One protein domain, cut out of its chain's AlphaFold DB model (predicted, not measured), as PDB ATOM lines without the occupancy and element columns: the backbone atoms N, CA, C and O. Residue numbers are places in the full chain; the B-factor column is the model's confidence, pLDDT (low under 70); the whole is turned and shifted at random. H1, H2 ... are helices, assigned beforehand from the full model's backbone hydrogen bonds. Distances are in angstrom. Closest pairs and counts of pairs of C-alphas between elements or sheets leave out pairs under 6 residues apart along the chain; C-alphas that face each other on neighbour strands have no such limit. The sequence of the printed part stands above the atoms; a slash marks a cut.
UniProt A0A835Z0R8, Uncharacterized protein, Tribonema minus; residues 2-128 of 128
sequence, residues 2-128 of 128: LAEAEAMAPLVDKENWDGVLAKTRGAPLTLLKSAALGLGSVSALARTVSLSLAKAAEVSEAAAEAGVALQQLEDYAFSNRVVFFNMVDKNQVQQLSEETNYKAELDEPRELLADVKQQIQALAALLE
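What this domain is: This is residues 2 to 128 of the 128 residues of an uncharacterized protein of Tribonema minus (UniProt A0A835Z0R8). Two long helices, H7 and H9, lie side by side and run opposite ways, with the short helices H3 to H6 strung along H7 and H1 and H2 packed on H9. Beyond one end of this pair H8 stands crosswise and touches no helix; residues 94 to 103 stick out free. The printed part has 127 residues with nine named helices, H1 to H9 in chain order, and no named strand: its class is all helix. It is loose, with a radius of gyration of the C-alphas of 17.9 A, and spans 59 by 26 by 19 A.

How they stand to each other: H1, residues 2 to 6, touches residues 113 to 121 of H9, residues 107 to 125; their closest C-alphas, Leu 2 and Ile 120, are 6.1 A apart. H2, residues 9 to 12, touches residues 109 to 113 of H9, closest at C-alphas Val 12 and Pro 109, 6.8 A. H3, residues 17 to 24, touches residues 70 to 80 of the hub H7, residues 53 to 80, opposite ways at a shallow tilt of 11 degrees; the closest C-alphas, Trp 17 and Ala 77, are 4.9 A apart. H4, residues 29 to 33, touches residues 63 to 71 of H7, closest at C-alphas Lys 33 and Gly 67, 4.5 A. H5, residues 35 to 38, touches residues 60 to 64 of H7, closest at C-alphas Ala 36 and Ser 60, 5.1 A. H6, residues 42 to 48, touches residues 53 to 60 of H7, about perpendicular at 77 degrees, closest at C-alphas Ala 46 and Ala 56, 5.0 A. H7 and H9 touch, opposite ways at a shallow tilt of 17 degrees, closest at C-alphas Ala 66 and Gln 119, 4.9 A. H8, residues 87 to 100, is apart from H7 and H9. Every O i to N i+4 pair is within hydrogen-bond range in H1, H3, H6, H7, H8 and H9; H4 has 0 of 1 but 2 of 2 O i to N i+3 pairs, and H2 and H5 are too short for an i+4 pair.

Where its parts are: H1 begins at C-alpha 2 (100.282, -11.669, 44.531). H7 is 40.5 A long, H8 20.1 A and H9 27.1 A, ending at C-alpha 125 (104.914, -13.945, 33.887).

The domain as a whole: The C-alphas farthest apart, Ser 52 and Glu 99, are 59.5 A apart. The printed part has no cut, no link is long, and no printed residue is under 70 in pLDDT.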
ATOM      1  N   LEU A   2     100.100 -13.130  44.533       93.25
ATOM      2  CA  LEU A   2     100.282 -11.669  44.531       93.25
ATOM      3  C   LEU A   2      99.284 -10.925  45.436       93.25
ATOM      4  O   LEU A   2      99.710 -10.185  46.309       93.25
ATOM      5  N   ALA A   3      97.984 -11.219  45.320       93.44
ATOM      6  CA  ALA A   3      96.955 -10.622  46.181       93.44
ATOM      7  C   ALA A   3      97.201 -10.854  47.689       93.44
ATOM      8  O   ALA A   3      96.888 -10.012  48.524       93.44
ATOM      9  N   GLU A   4      97.800 -11.992  48.049       92.94
ATOM     10  CA  GLU A   4      98.133 -12.309  49.444       92.94
ATOM     11  C   GLU A   4      99.358 -11.528  49.919       92.94
ATOM     12  O   GLU A   4      99.378 -11.065  51.056       92.94
ATOM     13  N   ALA A   5     100.340 -11.306  49.038       92.75
ATOM     14  CA  ALA A   5     101.454 -10.405  49.315       92.75
ATOM     15  C   ALA A   5     100.995  -8.939  49.415       92.75
ATOM     16  O   ALA A   5     101.446  -8.198  50.285       92.75
ATOM     17  N   GLU A   6     100.046  -8.502  48.589       94.12
ATOM     18  CA  GLU A   6      99.440  -7.167  48.691       94.12
ATOM     19  C   GLU A   6      98.710  -6.960  50.019       94.12
ATOM     20  O   GLU A   6      98.872  -5.912  50.647       94.12
ATOM     21  N   ALA A   7      98.006  -7.985  50.504       93.75
ATOM     22  CA  ALA A   7      97.320  -7.951  51.792       93.75
ATOM     23  C   ALA A   7      98.263  -7.812  53.006       93.75
ATOM     24  O   ALA A   7      97.788  -7.491  54.096       93.75
ATOM     25  N   MET A   8      99.579  -8.018  52.845       95.12
ATOM     26  CA  MET A   8     100.559  -7.822  53.921       95.12
ATOM     27  C   MET A   8     100.956  -6.356  54.132       95.12
ATOM     28  O   MET A   8     101.382  -6.012  55.230       95.12
ATOM     29  N   ALA A   9     100.769  -5.472  53.145       94.88
ATOM     30  CA  ALA A   9     101.119  -4.050  53.274       94.88
ATOM     31  C   ALA A   9     100.470  -3.363  54.495       94.88
ATOM     32  O   ALA A   9     101.203  -2.843  55.335       94.88
ATOM     33  N   PRO A  10      99.137  -3.443  54.703       95.31
ATOM     34  CA  PRO A  10      98.517  -2.854  55.888       95.31
ATOM     35  C   PRO A  10      98.908  -3.543  57.203       95.31
ATOM     36  O   PRO A  10      98.611  -3.006  58.267       95.31
ATOM     37  N   LEU A  11      99.501  -4.742  57.161       94.19
ATOM     38  CA  LEU A  11     100.011  -5.424  58.352       94.19
ATOM     39  C   LEU A  11     101.386  -4.875  58.729       94.19
ATOM     40  O   LEU A  11     101.592  -4.574  59.898       94.19
ATOM     41  N   VAL A  12     102.269  -4.674  57.745       93.25
ATOM     42  CA  VAL A  12     103.565  -4.000  57.926       93.25
ATOM     43  C   VAL A  12     103.363  -2.572  58.433       93.25
ATOM     44  O   VAL A  12     103.956  -2.191  59.434       93.25
ATOM     45  N   ASP A  13     102.450  -1.812  57.820       92.00
ATOM     46  CA  ASP A  13     102.166  -0.423  58.218       92.00
ATOM     47  C   ASP A  13     101.582  -0.285  59.633       92.00
ATOM     48  O   ASP A  13     101.609   0.799  60.211       92.00
ATOM     49  N   LYS A  14     101.020  -1.369  60.175       90.69
ATOM     50  CA  LYS A  14     100.464  -1.436  61.533       90.69
ATOM     51  C   LYS A  14     101.351  -2.219  62.496       90.69
ATOM     52  O   LYS A  14     100.882  -2.550  63.582       90.69
ATOM     53  N   GLU A  15     102.558  -2.595  62.072       90.38
ATOM     54  CA  GLU A  15     103.496  -3.402  62.862       90.38
ATOM     55  C   GLU A  15     102.874  -4.722  63.361       90.38
ATOM     56  O   GLU A  15     103.239  -5.282  64.396       90.38
ATOM     57  N   ASN A  16     101.896  -5.251  62.622       91.62
ATOM     58  CA  ASN A  16     101.225  -6.500  62.951       91.62
ATOM     59  C   ASN A  16     102.058  -7.686  62.452       91.62
ATOM     60  O   ASN A  16     101.673  -8.394  61.515       91.62
ATOM     61  N   TRP A  17     103.211  -7.894  63.088       93.81
ATOM     62  CA  TRP A  17     104.185  -8.912  62.699       93.81
ATOM     63  C   TRP A  17     103.639 -10.337  62.815       93.81
ATOM     64  O   TRP A  17     103.921 -11.165  61.956       93.81
ATOM     65  N   ASP A  18     102.772 -10.616  63.793       93.12
ATOM     66  CA  ASP A  18     102.053 -11.896  63.863       93.12
ATOM     67  C   ASP A  18     101.153 -12.121  62.643       93.12
ATOM     68  O   ASP A  18     101.096 -13.226  62.102       93.12
ATOM     69  N   GLY A  19     100.475 -11.070  62.175       94.06
ATOM     70  CA  GLY A  19      99.688 -11.112  60.948       94.06
ATOM     71  C   GLY A  19     100.550 -11.377  59.713       94.06
ATOM     72  O   GLY A  19     100.170 -12.196  58.874       94.06
ATOM     73  N   VAL A  20     101.714 -10.722  59.613       95.12
ATOM     74  CA  VAL A  20     102.685 -10.961  58.530       95.12
ATOM     75  C   VAL A  20     103.150 -12.419  58.553       95.12
ATOM     76  O   VAL A  20     103.006 -13.112  57.550       95.12
ATOM     77  N   LEU A  21     103.591 -12.931  59.707       95.25
ATOM     78  CA  LEU A  21     104.010 -14.328  59.881       95.25
ATOM     79  C   LEU A  21     102.903 -15.328  59.524       95.25
ATOM     80  O   LEU A  21     103.157 -16.350  58.886       95.25
ATOM     81  N   ALA A  22     101.662 -15.053  59.932       95.00
ATOM     82  CA  ALA A  22     100.523 -15.903  59.602       95.00
ATOM     83  C   ALA A  22     100.282 -15.960  58.085       95.00
ATOM     84  O   ALA A  22      99.950 -17.022  57.556       95.00
ATOM     85  N   LYS A  23     100.481 -14.842  57.375       95.06
ATOM     86  CA  LYS A  23     100.360 -14.772  55.914       95.06
ATOM     87  C   LYS A  23     101.511 -15.479  55.198       95.06
ATOM     88  O   LYS A  23     101.238 -16.282  54.309       95.06
ATOM     89  N   THR A  24     102.766 -15.251  55.588       95.00
ATOM     90  CA  THR A  24     103.934 -15.875  54.931       95.00
ATOM     91  C   THR A  24     103.965 -17.398  55.104       95.00
ATOM     92  O   THR A  24     104.375 -18.124  54.197       95.00
ATOM     93  N   ARG A  25     103.474 -17.903  56.244       94.75
ATOM     94  CA  ARG A  25     103.345 -19.343  56.540       94.75
ATOM     95  C   ARG A  25     102.051 -19.968  56.017       94.75
ATOM     96  O   ARG A  25     101.901 -21.187  56.052       94.75
ATOM     97  N   GLY A  26     101.118 -19.150  55.539       94.19
ATOM     98  CA  GLY A  26      99.848 -19.587  54.976       94.19
ATOM     99  C   GLY A  26      99.947 -19.953  53.495       94.19
ATOM    100  O   GLY A  26     100.788 -19.450  52.745       94.19
ATOM    101  N   ALA A  27      99.042 -20.819  53.041       91.19
ATOM    102  CA  ALA A  27      98.807 -20.990  51.613       91.19
ATOM    103  C   ALA A  27      98.150 -19.721  51.034       91.19
ATOM    104  O   ALA A  27      97.325 -19.103  51.707       91.19
ATOM    105  N   PRO A  28      98.486 -19.326  49.794       93.44
ATOM    106  CA  PRO A  28      99.370 -20.006  48.853       93.44
ATOM    107  C   PRO A  28     100.855 -19.614  48.984       93.44
ATOM    108  O   PRO A  28     101.679 -20.252  48.343       93.44
ATOM    109  N   LEU A  29     101.220 -18.593  49.771       95.19
ATOM    110  CA  LEU A  29     102.594 -18.061  49.820       95.19
ATOM    111  C   LEU A  29     103.622 -19.093  50.294       95.19
ATOM    112  O   LEU A  29     104.705 -19.186  49.723       95.19
ATOM    113  N   THR A  30     103.259 -19.942  51.257       94.69
ATOM    114  CA  THR A  30     104.146 -21.005  51.752       94.69
ATOM    115  C   THR A  30     104.596 -22.001  50.673       94.69
ATOM    116  O   THR A  30     105.590 -22.703  50.868       94.69
ATOM    117  N   LEU A  31     103.895 -22.080  49.534       94.94
ATOM    118  CA  LEU A  31     104.282 -22.950  48.423       94.94
ATOM    119  C   LEU A  31     105.554 -22.461  47.723       94.94
ATOM    120  O   LEU A  31     106.284 -23.287  47.189       94.94
ATOM    121  N   LEU A  32     105.863 -21.159  47.774       95.25
ATOM    122  CA  LEU A  32     107.101 -20.591  47.215       95.25
ATOM    123  C   LEU A  32     108.351 -21.150  47.909       95.25
ATOM    124  O   LEU A  32     109.393 -21.324  47.294       95.25
ATOM    125  N   LYS A  33     108.223 -21.512  49.189       93.62
ATOM    126  CA  LYS A  33     109.297 -22.132  49.981       93.62
ATOM    127  C   LYS A  33     109.384 -23.650  49.797       93.62
ATOM    128  O   LYS A  33     110.232 -24.300  50.399       93.62
ATOM    129  N   SER A  34     108.478 -24.235  49.016       93.88
ATOM    130  CA  SER A  34     108.371 -25.680  48.821       93.88
ATOM    131  C   SER A  34     108.922 -26.088  47.459       93.88
ATOM    132  O   SER A  34     108.705 -25.408  46.458       93.88
ATOM    133  N   ALA A  35     109.577 -27.251  47.396       89.62
ATOM    134  CA  ALA A  35     110.115 -27.780  46.146       89.62
ATOM    135  C   ALA A  35     109.027 -27.879  45.062       89.62
ATOM    136  O   ALA A  35     107.972 -28.490  45.282       89.62
ATOM    137  N   ALA A  36     109.303 -27.288  43.894       91.81
ATOM    138  CA  ALA A  36     108.398 -27.245  42.746       91.81
ATOM    139  C   ALA A  36     106.966 -26.805  43.119       91.81
ATOM    140  O   ALA A  36     105.995 -27.471  42.755       91.81
ATOM    141  N   LEU A  37     106.837 -25.722  43.898       93.31
ATOM    142  CA  LEU A  37     105.555 -25.159  44.351       93.31
ATOM    143  C   LEU A  37     104.680 -26.151  45.141       93.31
ATOM    144  O   LEU A  37     103.452 -26.103  45.091       93.31
ATOM    145  N   GLY A  38     105.312 -27.074  45.871       93.50
ATOM    146  CA  GLY A  38     104.627 -28.102  46.662       93.50
ATOM    147  C   GLY A  38     104.317 -29.392  45.896       93.50
ATOM    148  O   GLY A  38     103.730 -30.306  46.468       93.50
ATOM    149  N   LEU A  39     104.741 -29.510  44.632       94.12
ATOM    150  CA  LEU A  39     104.559 -30.720  43.816       94.12
ATOM    151  C   LEU A  39     105.719 -31.720  43.949       94.12
ATOM    152  O   LEU A  39     105.688 -32.801  43.359       94.12
ATOM    153  N   GLY A  40     106.766 -31.366  44.700       91.62
ATOM    154  CA  GLY A  40     107.879 -32.247  45.071       91.62
ATOM    155  C   GLY A  40     108.899 -32.521  43.961       91.62
ATOM    156  O   GLY A  40     110.018 -32.924  44.260       91.62
ATOM    157  N   SER A  41     108.562 -32.288  42.687       95.94
ATOM    158  CA  SER A  41     109.509 -32.403  41.570       95.94
ATOM    159  C   SER A  41     109.137 -31.516  40.383       95.94
ATOM    160  O   SER A  41     107.959 -31.303  40.090       95.94
ATOM    161  N   VAL A  42     110.151 -31.077  39.630       95.69
ATOM    162  CA  VAL A  42     109.981 -30.294  38.392       95.69
ATOM    163  C   VAL A  42     109.157 -31.060  37.348       95.69
ATOM    164  O   VAL A  42     108.313 -30.478  36.675       95.69
ATOM    165  N   SER A  43     109.312 -32.384  37.257       96.44
ATOM    166  CA  SER A  43     108.519 -33.220  36.342       96.44
ATOM    167  C   SER A  43     107.037 -33.308  36.723       96.44
ATOM    168  O   SER A  43     106.185 -33.522  35.858       96.44
ATOM    169  N   ALA A  44     106.698 -33.203  38.012       95.62
ATOM    170  CA  ALA A  44     105.308 -33.109  38.456       95.62
ATOM    171  C   ALA A  44     104.727 -31.724  38.145       95.62
ATOM    172  O   ALA A  44     103.608 -31.644  37.638       95.62
ATOM    173  N   LEU A  45     105.512 -30.662  38.351       95.12
ATOM    174  CA  LEU A  45     105.156 -29.302  37.955       95.12
ATOM    175  C   LEU A  45     104.885 -29.209  36.451       95.12
ATOM    176  O   LEU A  45     103.768 -28.875  36.073       95.12
ATOM    177  N   ALA A  46     105.830 -29.628  35.607       96.00
ATOM    178  CA  ALA A  46     105.693 -29.623  34.148       96.00
ATOM    179  C   ALA A  46     104.381 -30.266  33.672       96.00
ATOM    180  O   ALA A  46     103.663 -29.693  32.857       96.00
ATOM    181  N   ARG A  47     104.020 -31.428  34.234       95.81
ATOM    182  CA  ARG A  47     102.764 -32.124  33.909       95.81
ATOM    183  C   ARG A  47     101.521 -31.389  34.405       95.81
ATOM    184  O   ARG A  47     100.509 -31.403  33.719       95.81
ATOM    185  N   THR A  48     101.590 -30.777  35.584       94.19
ATOM    186  CA  THR A  48     100.437 -30.128  36.228       94.19
ATOM    187  C   THR A  48     100.072 -28.815  35.543       94.19
ATOM    188  O   THR A  48      98.899 -28.566  35.293       94.19
ATOM    189  N   VAL A  49     101.072 -27.998  35.200       91.62
ATOM    190  CA  VAL A  49     100.872 -26.715  34.503       91.62
ATOM    191  C   VAL A  49     101.025 -26.817  32.982       91.62
ATOM    192  O   VAL A  49     100.959 -25.812  32.289       91.62
ATOM    193  N   SER A  50     101.179 -28.031  32.439       94.12
ATOM    194  CA  SER A  50     101.331 -28.291  30.995       94.12
ATOM    195  C   SER A  50     102.490 -27.521  30.339       94.12
ATOM    196  O   SER A  50     102.375 -27.037  29.215       94.12
ATOM    197  N   LEU A  51     103.625 -27.433  31.034       94.00
ATOM    198  CA  LEU A  51     104.848 -26.785  30.559       94.00
ATOM    199  C   LEU A  51     105.884 -27.811  30.085       94.00
ATOM    200  O   LEU A  51     105.869 -28.980  30.479       94.00
ATOM    201  N   SER A  52     106.845 -27.364  29.273       95.88
ATOM    202  CA  SER A  52     108.042 -28.161  28.995       95.88
ATOM    203  C   SER A  52     108.870 -28.353  30.273       95.88
ATOM    204  O   SER A  52     108.805 -27.540  31.196       95.88
ATOM    205  N   LEU A  53     109.689 -29.410  30.337       96.06
ATOM    206  CA  LEU A  53     110.572 -29.640  31.491       96.06
ATOM    207  C   LEU A  53     111.550 -28.478  31.721       96.06
ATOM    208  O   LEU A  53     111.795 -28.124  32.869       96.06
ATOM    209  N   ALA A  54     112.067 -27.877  30.646       95.75
ATOM    210  CA  ALA A  54     112.941 -26.711  30.733       95.75
ATOM    211  C   ALA A  54     112.201 -25.512  31.345       95.75
ATOM    212  O   ALA A  54     112.677 -24.925  32.310       95.75
ATOM    213  N   LYS A  55     110.984 -25.221  30.865       95.12
ATOM    214  CA  LYS A  55     110.190 -24.104  31.386       95.12
ATOM    215  C   LYS A  55     109.747 -24.330  32.832       95.12
ATOM    216  O   LYS A  55     109.768 -23.411  33.638       95.12
ATOM    217  N   ALA A  56     109.400 -25.562  33.193       95.38
ATOM    218  CA  ALA A  56     109.085 -25.911  34.573       95.38
ATOM    219  C   ALA A  56     110.299 -25.779  35.510       95.38
ATOM    220  O   ALA A  56     110.117 -25.460  36.684       95.38
ATOM    221  N   ALA A  57     111.520 -26.017  35.017       95.44
ATOM    222  CA  ALA A  57     112.737 -25.784  35.790       95.44
ATOM    223  C   ALA A  57     112.934 -24.284  36.060       95.44
ATOM    224  O   ALA A  57     113.110 -23.923  37.219       95.44
ATOM    225  N   GLU A  58     112.778 -23.431  35.040       95.88
ATOM    226  CA  GLU A  58     112.810 -21.963  35.190       95.88
ATOM    227  C   GLU A  58     111.771 -21.474  36.212       95.88
ATOM    228  O   GLU A  58     112.088 -20.707  37.115       95.88
ATOM    229  N   VAL A  59     110.528 -21.960  36.117       95.50
ATOM    230  CA  VAL A  59     109.459 -21.626  37.074       95.50
ATOM    231  C   VAL A  59     109.826 -22.077  38.488       95.50
ATOM    232  O   VAL A  59     109.576 -21.356  39.450       95.50
ATOM    233  N   SER A  60     110.405 -23.272  38.642       94.75
ATOM    234  CA  SER A  60     110.799 -23.782  39.958       94.75
ATOM    235  C   SER A  60     111.956 -22.994  40.572       94.75
ATOM    236  O   SER A  60     112.008 -22.882  41.794       94.75
ATOM    237  N   GLU A  61     112.877 -22.487  39.757       94.75
ATOM    238  CA  GLU A  61     113.984 -21.633  40.192       94.75
ATOM    239  C   GLU A  61     113.466 -20.254  40.614       94.75
ATOM    240  O   GLU A  61     113.682 -19.847  41.753       94.75
ATOM    241  N   ALA A  62     112.649 -19.608  39.776       95.00
ATOM    242  CA  ALA A  62     112.009 -18.334  40.107       95.00
ATOM    243  C   ALA A  62     111.122 -18.430  41.365       95.00
ATOM    244  O   ALA A  62     111.081 -17.522  42.195       95.00
ATOM    245  N   ALA A  63     110.427 -19.557  41.555       95.75
ATOM    246  CA  ALA A  63     109.666 -19.808  42.774       95.75
ATOM    247  C   ALA A  63     110.563 -19.884  44.017       95.75
ATOM    248  O   ALA A  63     110.180 -19.368  45.065       95.75
ATOM    249  N   ALA A  64     111.745 -20.498  43.902       93.94
ATOM    250  CA  ALA A  64     112.706 -20.578  44.994       93.94
ATOM    251  C   ALA A  64     113.276 -19.194  45.341       93.94
ATOM    252  O   ALA A  64     113.354 -18.864  46.521       93.94
ATOM    253  N   GLU A  65     113.592 -18.361  44.346       94.31
ATOM    254  CA  GLU A  65     114.022 -16.971  44.555       94.31
ATOM    255  C   GLU A  65     112.950 -16.148  45.286       94.31
ATOM    256  O   GLU A  65     113.233 -15.512  46.305       94.31
ATOM    257  N   ALA A  66     111.690 -16.242  44.847       94.69
ATOM    258  CA  ALA A  66     110.559 -15.634  45.549       94.69
ATOM    259  C   ALA A  66     110.404 -16.179  46.983       94.69
ATOM    260  O   ALA A  66     110.052 -15.439  47.904       94.69
ATOM    261  N   GLY A  67     110.686 -17.469  47.186       95.81
ATOM    262  CA  GLY A  67     110.707 -18.118  48.494       95.81
ATOM    263  C   GLY A  67     111.784 -17.564  49.429       95.81
ATOM    264  O   GLY A  67     111.512 -17.399  50.618       95.81
ATOM    265  N   VAL A  68     112.970 -17.226  48.910       95.69
ATOM    266  CA  VAL A  68     114.050 -16.591  49.687       95.69
ATOM    267  C   VAL A  68     113.639 -15.193  50.143       95.69
ATOM    268  O   VAL A  68     113.733 -14.903  51.334       95.69
ATOM    269  N   ALA A  69     113.112 -14.361  49.240       94.88
ATOM    270  CA  ALA A  69     112.617 -13.028  49.599       94.88
ATOM    271  C   ALA A  69     111.502 -13.110  50.661       94.88
ATOM    272  O   ALA A  69     111.486 -12.361  51.638       94.88
ATOM    273  N   LEU A  70     110.591 -14.083  50.519       96.62
ATOM    274  CA  LEU A  70     109.526 -14.316  51.496       96.62
ATOM    275  C   LEU A  70     110.084 -14.730  52.865       96.62
ATOM    276  O   LEU A  70     109.537 -14.326  53.892       96.62
ATOM    277  N   GLN A  71     111.158 -15.524  52.888       96.81
ATOM    278  CA  GLN A  71     111.817 -15.946  54.122       96.81
ATOM    279  C   GLN A  71     112.485 -14.768  54.837       96.81
ATOM    280  O   GLN A  71     112.353 -14.662  56.051       96.81
ATOM    281  N   GLN A  72     113.122 -13.848  54.110       95.81
ATOM    282  CA  GLN A  72     113.723 -12.649  54.707       95.81
ATOM    283  C   GLN A  72     112.675 -11.773  55.407       95.81
ATOM    284  O   GLN A  72     112.877 -11.349  56.544       95.81
ATOM    285  N   LEU A  73     111.516 -11.565  54.771       95.56
ATOM    286  CA  LEU A  73     110.398 -10.854  55.398       95.56
ATOM    287  C   LEU A  73     109.860 -11.600  56.632       95.56
ATOM    288  O   LEU A  73     109.497 -10.977  57.631       95.56
ATOM    289  N   GLU A  74     109.805 -12.932  56.578       95.50
ATOM    290  CA  GLU A  74     109.399 -13.757  57.718       95.50
ATOM    291  C   GLU A  74     110.378 -13.634  58.894       95.50
ATOM    292  O   GLU A  74     109.939 -13.468  60.032       95.50
ATOM    293  N   ASP A  75     111.684 -13.672  58.632       95.25
ATOM    294  CA  ASP A  75     112.729 -13.552  59.649       95.25
ATOM    295  C   ASP A  75     112.711 -12.162  60.301       95.25
ATOM    296  O   ASP A  75     112.818 -12.046  61.530       95.25
ATOM    297  N   TYR A  76     112.481 -11.112  59.506       94.31
ATOM    298  CA  TYR A  76     112.279  -9.756  60.012       94.31
ATOM    299  C   TYR A  76     111.055  -9.686  60.933       94.31
ATOM    300  O   TYR A  76     111.152  -9.224  62.073       94.31
ATOM    301  N   ALA A  77     109.901 -10.180  60.475       93.62
ATOM    302  CA  ALA A  77     108.671 -10.169  61.263       93.62
ATOM    303  C   ALA A  77     108.815 -10.999  62.550       93.62
ATOM    304  O   ALA A  77     108.316 -10.613  63.605       93.62
ATOM    305  N   PHE A  78     109.532 -12.122  62.495       92.94
ATOM    306  CA  PHE A  78     109.808 -12.937  63.672       92.94
ATOM    307  C   PHE A  78     110.676 -12.197  64.694       92.94
ATOM    308  O   PHE A  78     110.370 -12.237  65.885       92.94
ATOM    309  N   SER A  79     111.712 -11.494  64.230       90.25
ATOM    310  CA  SER A  79     112.642 -10.740  65.082       90.25
ATOM    311  C   SER A  79     111.991  -9.522  65.739       90.25
ATOM    312  O   SER A  79     112.338  -9.172  66.864       90.25
ATOM    313  N   ASN A  80     111.019  -8.906  65.063       86.94
ATOM    314  CA  ASN A  80     110.314  -7.717  65.543       86.94
ATOM    315  C   ASN A  80     109.006  -8.035  66.278       86.94
ATOM    316  O   ASN A  80     108.338  -7.138  66.798       86.94
ATOM    317  N   ARG A  81     108.620  -9.312  66.367       83.81
ATOM    318  CA  ARG A  81     107.432  -9.696  67.118       83.81
ATOM    319  C   ARG A  81     107.653  -9.502  68.616       83.81
ATOM    320  O   ARG A  81     108.437 -10.212  69.243       83.81
ATOM    321  N   VAL A  82     106.833  -8.645  69.217       78.12
ATOM    322  CA  VAL A  82     106.742  -8.516  70.674       78.12
ATOM    323  C   VAL A  82     105.767  -9.556  71.229       78.12
ATOM    324  O   VAL A  82     104.581  -9.552  70.902       78.12
ATOM    325  N   VAL A  83     106.260 -10.458  72.080       74.81
ATOM    326  CA  VAL A  83     105.439 -11.473  72.758       74.81
ATOM    327  C   VAL A  83     105.166 -11.026  74.189       74.81
ATOM    328  O   VAL A  83     106.085 -10.922  75.000       74.81
ATOM    329  N   PHE A  84     103.895 -10.795  74.510       76.06
ATOM    330  CA  PHE A  84     103.455 -10.443  75.860       76.06
ATOM    331  C   PHE A  84     102.940 -11.680  76.599       76.06
ATOM    332  O   PHE A  84     102.108 -12.421  76.075       76.06
ATOM    333  N   PHE A  85     103.399 -11.890  77.834       75.62
ATOM    334  CA  PHE A  85     102.990 -13.034  78.662       75.62
ATOM    335  C   PHE A  85     101.704 -12.776  79.457       75.62
ATOM    336  O   PHE A  85     101.060 -13.719  79.917       75.62
ATOM    337  N   ASN A  86     101.308 -11.513  79.621       81.81
ATOM    338  CA  ASN A  86     100.054 -11.126  80.255       81.81
ATOM    339  C   ASN A  86      99.521  -9.802  79.666       81.81
ATOM    340  O   ASN A  86     100.220  -9.078  78.955       81.81
ATOM    341  N   MET A  87      98.255  -9.494  79.957       80.31
ATOM    342  CA  MET A  87      97.581  -8.290  79.450       80.31
ATOM    343  C   MET A  87      98.094  -6.984  80.074       80.31
ATOM    344  O   MET A  87      97.928  -5.928  79.470       80.31
ATOM    345  N   VAL A  88      98.692  -7.037  81.267       86.44
ATOM    346  CA  VAL A  88      99.189  -5.844  81.966       86.44
ATOM    347  C   VAL A  88     100.413  -5.288  81.242       86.44
ATOM    348  O   VAL A  88     100.422  -4.105  80.908       86.44
ATOM    349  N   ASP A  89     101.375  -6.147  80.902       82.75
ATOM    350  CA  ASP A  89     102.599  -5.767  80.185       82.75
ATOM    351  C   ASP A  89     102.278  -5.177  78.807       82.75
ATOM    352  O   ASP A  89     102.839  -4.158  78.404       82.75
ATOM    353  N   LYS A  90     101.310  -5.783  78.104       80.75
ATOM    354  CA  LYS A  90     100.833  -5.287  76.808       80.75
ATOM    355  C   LYS A  90     100.298  -3.861  76.916       80.75
ATOM    356  O   LYS A  90     100.672  -3.003  76.121       80.75
ATOM    357  N   ASN A  91      99.441  -3.611  77.904       84.06
ATOM    358  CA  ASN A  91      98.838  -2.295  78.095       84.06
ATOM    359  C   ASN A  91      99.885  -1.240  78.488       84.06
ATOM    360  O   ASN A  91      99.793  -0.108  78.027       84.06
ATOM    361  N   GLN A  92     100.888  -1.604  79.292       84.75
ATOM    362  CA  GLN A  92     101.964  -0.690  79.693       84.75
ATOM    363  C   GLN A  92     102.864  -0.297  78.519       84.75
ATOM    364  O   GLN A  92     103.151   0.882  78.339       84.75
ATOM    365  N   VAL A  93     103.279  -1.261  77.691       81.50
ATOM    366  CA  VAL A  93     104.084  -0.966  76.495       81.50
ATOM    367  C   VAL A  93     103.287  -0.138  75.490       81.50
ATOM    368  O   VAL A  93     103.836   0.783  74.888       81.50
ATOM    369  N   GLN A  94     101.985  -0.404  75.355       80.62
ATOM    370  CA  GLN A  94     101.119   0.401  74.502       80.62
ATOM    371  C   GLN A  94     101.004   1.853  74.998       80.62
ATOM    372  O   GLN A  94     101.189   2.774  74.208       80.62
ATOM    373  N   GLN A  95     100.791   2.065  76.301       82.62
ATOM    374  CA  GLN A  95     100.765   3.408  76.896       82.62
ATOM    375  C   GLN A  95     102.095   4.147  76.702       82.62
ATOM    376  O   GLN A  95     102.102   5.296  76.275       82.62
ATOM    377  N   LEU A  96     103.226   3.474  76.931       82.38
ATOM    378  CA  LEU A  96     104.558   4.048  76.708       82.38
ATOM    379  C   LEU A  96     104.791   4.443  75.245       82.38
ATOM    380  O   LEU A  96     105.380   5.487  74.974       82.38
ATOM    381  N   SER A  97     104.336   3.628  74.294       80.06
ATOM    382  CA  SER A  97     104.434   3.938  72.864       80.06
ATOM    383  C   SER A  97     103.630   5.194  72.501       80.06
ATOM    384  O   SER A  97     104.152   6.081  71.821       80.06
ATOM    385  N   GLU A  98     102.405   5.309  73.026       82.44
ATOM    386  CA  GLU A  98     101.530   6.471  72.835       82.44
ATOM    387  C   GLU A  98     102.119   7.746  73.471       82.44
ATOM    388  O   GLU A  98     102.112   8.809  72.852       82.44
ATOM    389  N   GLU A  99     102.693   7.645  74.672       83.56
ATOM    390  CA  GLU A  99     103.309   8.774  75.386       83.56
ATOM    391  C   GLU A  99     104.607   9.265  74.730       83.56
ATOM    392  O   GLU A  99     104.895  10.464  74.716       83.56
ATOM    393  N   THR A 100     105.402   8.350  74.172       79.94
ATOM    394  CA  THR A 100     106.711   8.670  73.580       79.94
ATOM    395  C   THR A 100     106.634   9.122  72.122       79.94
ATOM    396  O   THR A 100     107.649   9.561  71.580       79.94
ATOM    397  N   ASN A 101     105.457   9.055  71.482       75.88
ATOM    398  CA  ASN A 101     105.299   9.217  70.030       75.88
ATOM    399  C   ASN A 101     106.293   8.348  69.242       75.88
ATOM    400  O   ASN A 101     106.843   8.783  68.223       75.88
ATOM    401  N   TYR A 102     106.556   7.136  69.734       78.25
ATOM    402  CA  TYR A 102     107.430   6.207  69.040       78.25
ATOM    403  C   TYR A 102     106.889   5.943  67.629       78.25
ATOM    404  O   TYR A 102     105.694   5.724  67.435       78.25
ATOM    405  N   LYS A 103     107.782   5.978  66.639       76.12
ATOM    406  CA  LYS A 103     107.489   5.590  65.260       76.12
ATOM    407  C   LYS A 103     108.460   4.494  64.878       76.12
ATOM    408  O   LYS A 103     109.666   4.734  64.902       76.12
ATOM    409  N   ALA A 104     107.937   3.327  64.525       78.50
ATOM    410  CA  ALA A 104     108.768   2.281  63.967       78.50
ATOM    411  C   ALA A 104     109.377   2.721  62.634       78.50
ATOM    412  O   ALA A 104     108.751   3.418  61.829       78.50
ATOM    413  N   GLU A 105     110.610   2.290  62.412       87.00
ATOM    414  CA  GLU A 105     111.274   2.391  61.125       87.00
ATOM    415  C   GLU A 105     110.751   1.261  60.235       87.00
ATOM    416  O   GLU A 105     110.964   0.083  60.515       87.00
ATOM    417  N   LEU A 106     109.988   1.622  59.202       91.75
ATOM    418  CA  LEU A 106     109.266   0.665  58.356       91.75
ATOM    419  C   LEU A 106     109.858   0.534  56.951       91.75
ATOM    420  O   LEU A 106     109.260  -0.132  56.109       91.75
ATOM    421  N   ASP A 107     110.997   1.167  56.678       93.69
ATOM    422  CA  ASP A 107     111.575   1.198  55.334       93.69
ATOM    423  C   ASP A 107     112.053  -0.197  54.910       93.69
ATOM    424  O   ASP A 107     111.574  -0.724  53.908       93.69
ATOM    425  N   GLU A 108     112.853  -0.867  55.744       92.06
ATOM    426  CA  GLU A 108     113.317  -2.240  55.499       92.06
ATOM    427  C   GLU A 108     112.168  -3.247  55.253       92.06
ATOM    428  O   GLU A 108     112.157  -3.895  54.204       92.06
ATOM    429  N   PRO A 109     111.148  -3.393  56.127       93.94
ATOM    430  CA  PRO A 109     110.080  -4.363  55.884       93.94
ATOM    431  C   PRO A 109     109.202  -4.006  54.676       93.94
ATOM    432  O   PRO A 109     108.598  -4.899  54.076       93.94
ATOM    433  N   ARG A 110     109.116  -2.725  54.292       95.62
ATOM    434  CA  ARG A 110     108.420  -2.307  53.066       95.62
ATOM    435  C   ARG A 110     109.211  -2.665  51.815       95.62
ATOM    436  O   ARG A 110     108.594  -3.122  50.854       95.62
ATOM    437  N   GLU A 111     110.529  -2.492  51.833       96.38
ATOM    438  CA  GLU A 111     111.422  -2.910  50.748       96.38
ATOM    439  C   GLU A 111     111.381  -4.430  50.568       96.38
ATOM    440  O   GLU A 111     111.061  -4.903  49.479       96.38
ATOM    441  N   LEU A 112     111.529  -5.197  51.653       94.88
ATOM    442  CA  LEU A 112     111.403  -6.659  51.620       94.88
ATOM    443  C   LEU A 112     110.046  -7.107  51.056       94.88
ATOM    444  O   LEU A 112     109.960  -8.046  50.264       94.88
ATOM    445  N   LEU A 113     108.957  -6.426  51.430       95.75
ATOM    446  CA  LEU A 113     107.638  -6.723  50.884       95.75
ATOM    447  C   LEU A 113     107.521  -6.365  49.391       95.75
ATOM    448  O   LEU A 113     106.823  -7.064  48.648       95.75
ATOM    449  N   ALA A 114     108.152  -5.278  48.948       96.06
ATOM    450  CA  ALA A 114     108.194  -4.902  47.540       96.06
ATOM    451  C   ALA A 114     108.950  -5.955  46.716       96.06
ATOM    452  O   ALA A 114     108.422  -6.405  45.696       96.06
ATOM    453  N   ASP A 115     110.090  -6.430  47.214       95.12
ATOM    454  CA  ASP A 115     110.883  -7.487  46.585       95.12
ATOM    455  C   ASP A 115     110.074  -8.778  46.444       95.12
ATOM    456  O   ASP A 115     109.977  -9.343  45.352       95.12
ATOM    457  N   VAL A 116     109.387  -9.214  47.507       95.69
ATOM    458  CA  VAL A 116     108.489 -10.383  47.455       95.69
ATOM    459  C   VAL A 116     107.438 -10.232  46.353       95.69
ATOM    460  O   VAL A 116     107.188 -11.171  45.593       95.69
ATOM    461  N   LYS A 117     106.805  -9.058  46.242       96.62
ATOM    462  CA  LYS A 117     105.789  -8.801  45.212       96.62
ATOM    463  C   LYS A 117     106.388  -8.855  43.811       96.62
ATOM    464  O   LYS A 117     105.792  -9.488  42.939       96.62
ATOM    465  N   GLN A 118     107.553  -8.242  43.611       96.50
ATOM    466  CA  GLN A 118     108.254  -8.246  42.331       96.50
ATOM    467  C   GLN A 118     108.615  -9.672  41.900       96.50
ATOM    468  O   GLN A 118     108.357 -10.049  40.758       96.50
ATOM    469  N   GLN A 119     109.131 -10.494  42.817       95.19
ATOM    470  CA  GLN A 119     109.485 -11.883  42.518       95.19
ATOM    471  C   GLN A 119     108.254 -12.739  42.192       95.19
ATOM    472  O   GLN A 119     108.267 -13.534  41.252       95.19
ATOM    473  N   ILE A 120     107.139 -12.534  42.900       94.69
ATOM    474  CA  ILE A 120     105.872 -13.212  42.583       94.69
ATOM    475  C   ILE A 120     105.335 -12.789  41.207       94.69
ATOM    476  O   ILE A 120     104.783 -13.622  40.489       94.69
ATOM    477  N   GLN A 121     105.473 -11.516  40.830       95.56
ATOM    478  CA  GLN A 121     105.075 -11.029  39.506       95.56
ATOM    479  C   GLN A 121     105.944 -11.627  38.398       95.56
ATOM    480  O   GLN A 121     105.407 -12.094  37.394       95.56
ATOM    481  N   ALA A 122     107.265 -11.673  38.595       92.81
ATOM    482  CA  ALA A 122     108.187 -12.311  37.660       92.81
ATOM    483  C   ALA A 122     107.857 -13.800  37.472       92.81
ATOM    484  O   ALA A 122     107.772 -14.277  36.344       92.81
ATOM    485  N   LEU A 123     107.573 -14.514  38.567       93.50
ATOM    486  CA  LEU A 123     107.116 -15.903  38.526       93.50
ATOM    487  C   LEU A 123     105.806 -16.061  37.741       93.50
ATOM    488  O   LEU A 123     105.680 -16.989  36.944       93.50
ATOM    489  N   ALA A 124     104.829 -15.177  37.958       91.75
ATOM    490  CA  ALA A 124     103.549 -15.229  37.253       91.75
ATOM    491  C   ALA A 124     103.726 -15.059  35.736       91.75
ATOM    492  O   ALA A 124     103.134 -15.817  34.977       91.75
ATOM    493  N   ALA A 125     104.609 -14.156  35.303       92.69
ATOM    494  CA  ALA A 125     104.914 -13.945  33.887       92.69
ATOM    495  C   ALA A 125     105.572 -15.163  33.205       92.69
ATOM    496  O   ALA A 125     105.534 -15.278  31.986       92.69
ATOM    497  N   LEU A 126     106.180 -16.083  33.965       90.88
ATOM    498  CA  LEU A 126     106.725 -17.337  33.423       90.88
ATOM    499  C   LEU A 126     105.661 -18.431  33.234       90.88
ATOM    500  O   LEU A 126     105.956 -19.443  32.593       90.88
ATOM    501  N   LEU A 127     104.483 -18.258  33.839       85.44
ATOM    502  CA  LEU A 127     103.351 -19.187  33.778       85.44
ATOM    503  C   LEU A 127     102.315 -18.803  32.706       85.44
ATOM    504  O   LEU A 127     101.439 -19.620  32.420       85.44
ATOM    505  N   GLU A 128     102.405 -17.588  32.158       80.44
ATOM    506  CA  GLU A 128     101.629 -17.101  31.004       80.44
ATOM    507  C   GLU A 128     102.234 -17.575  29.673       80.44
ATOM    508  O   GLU A 128     101.436 -17.916  28.768       80.44
TER     509      GLU A 128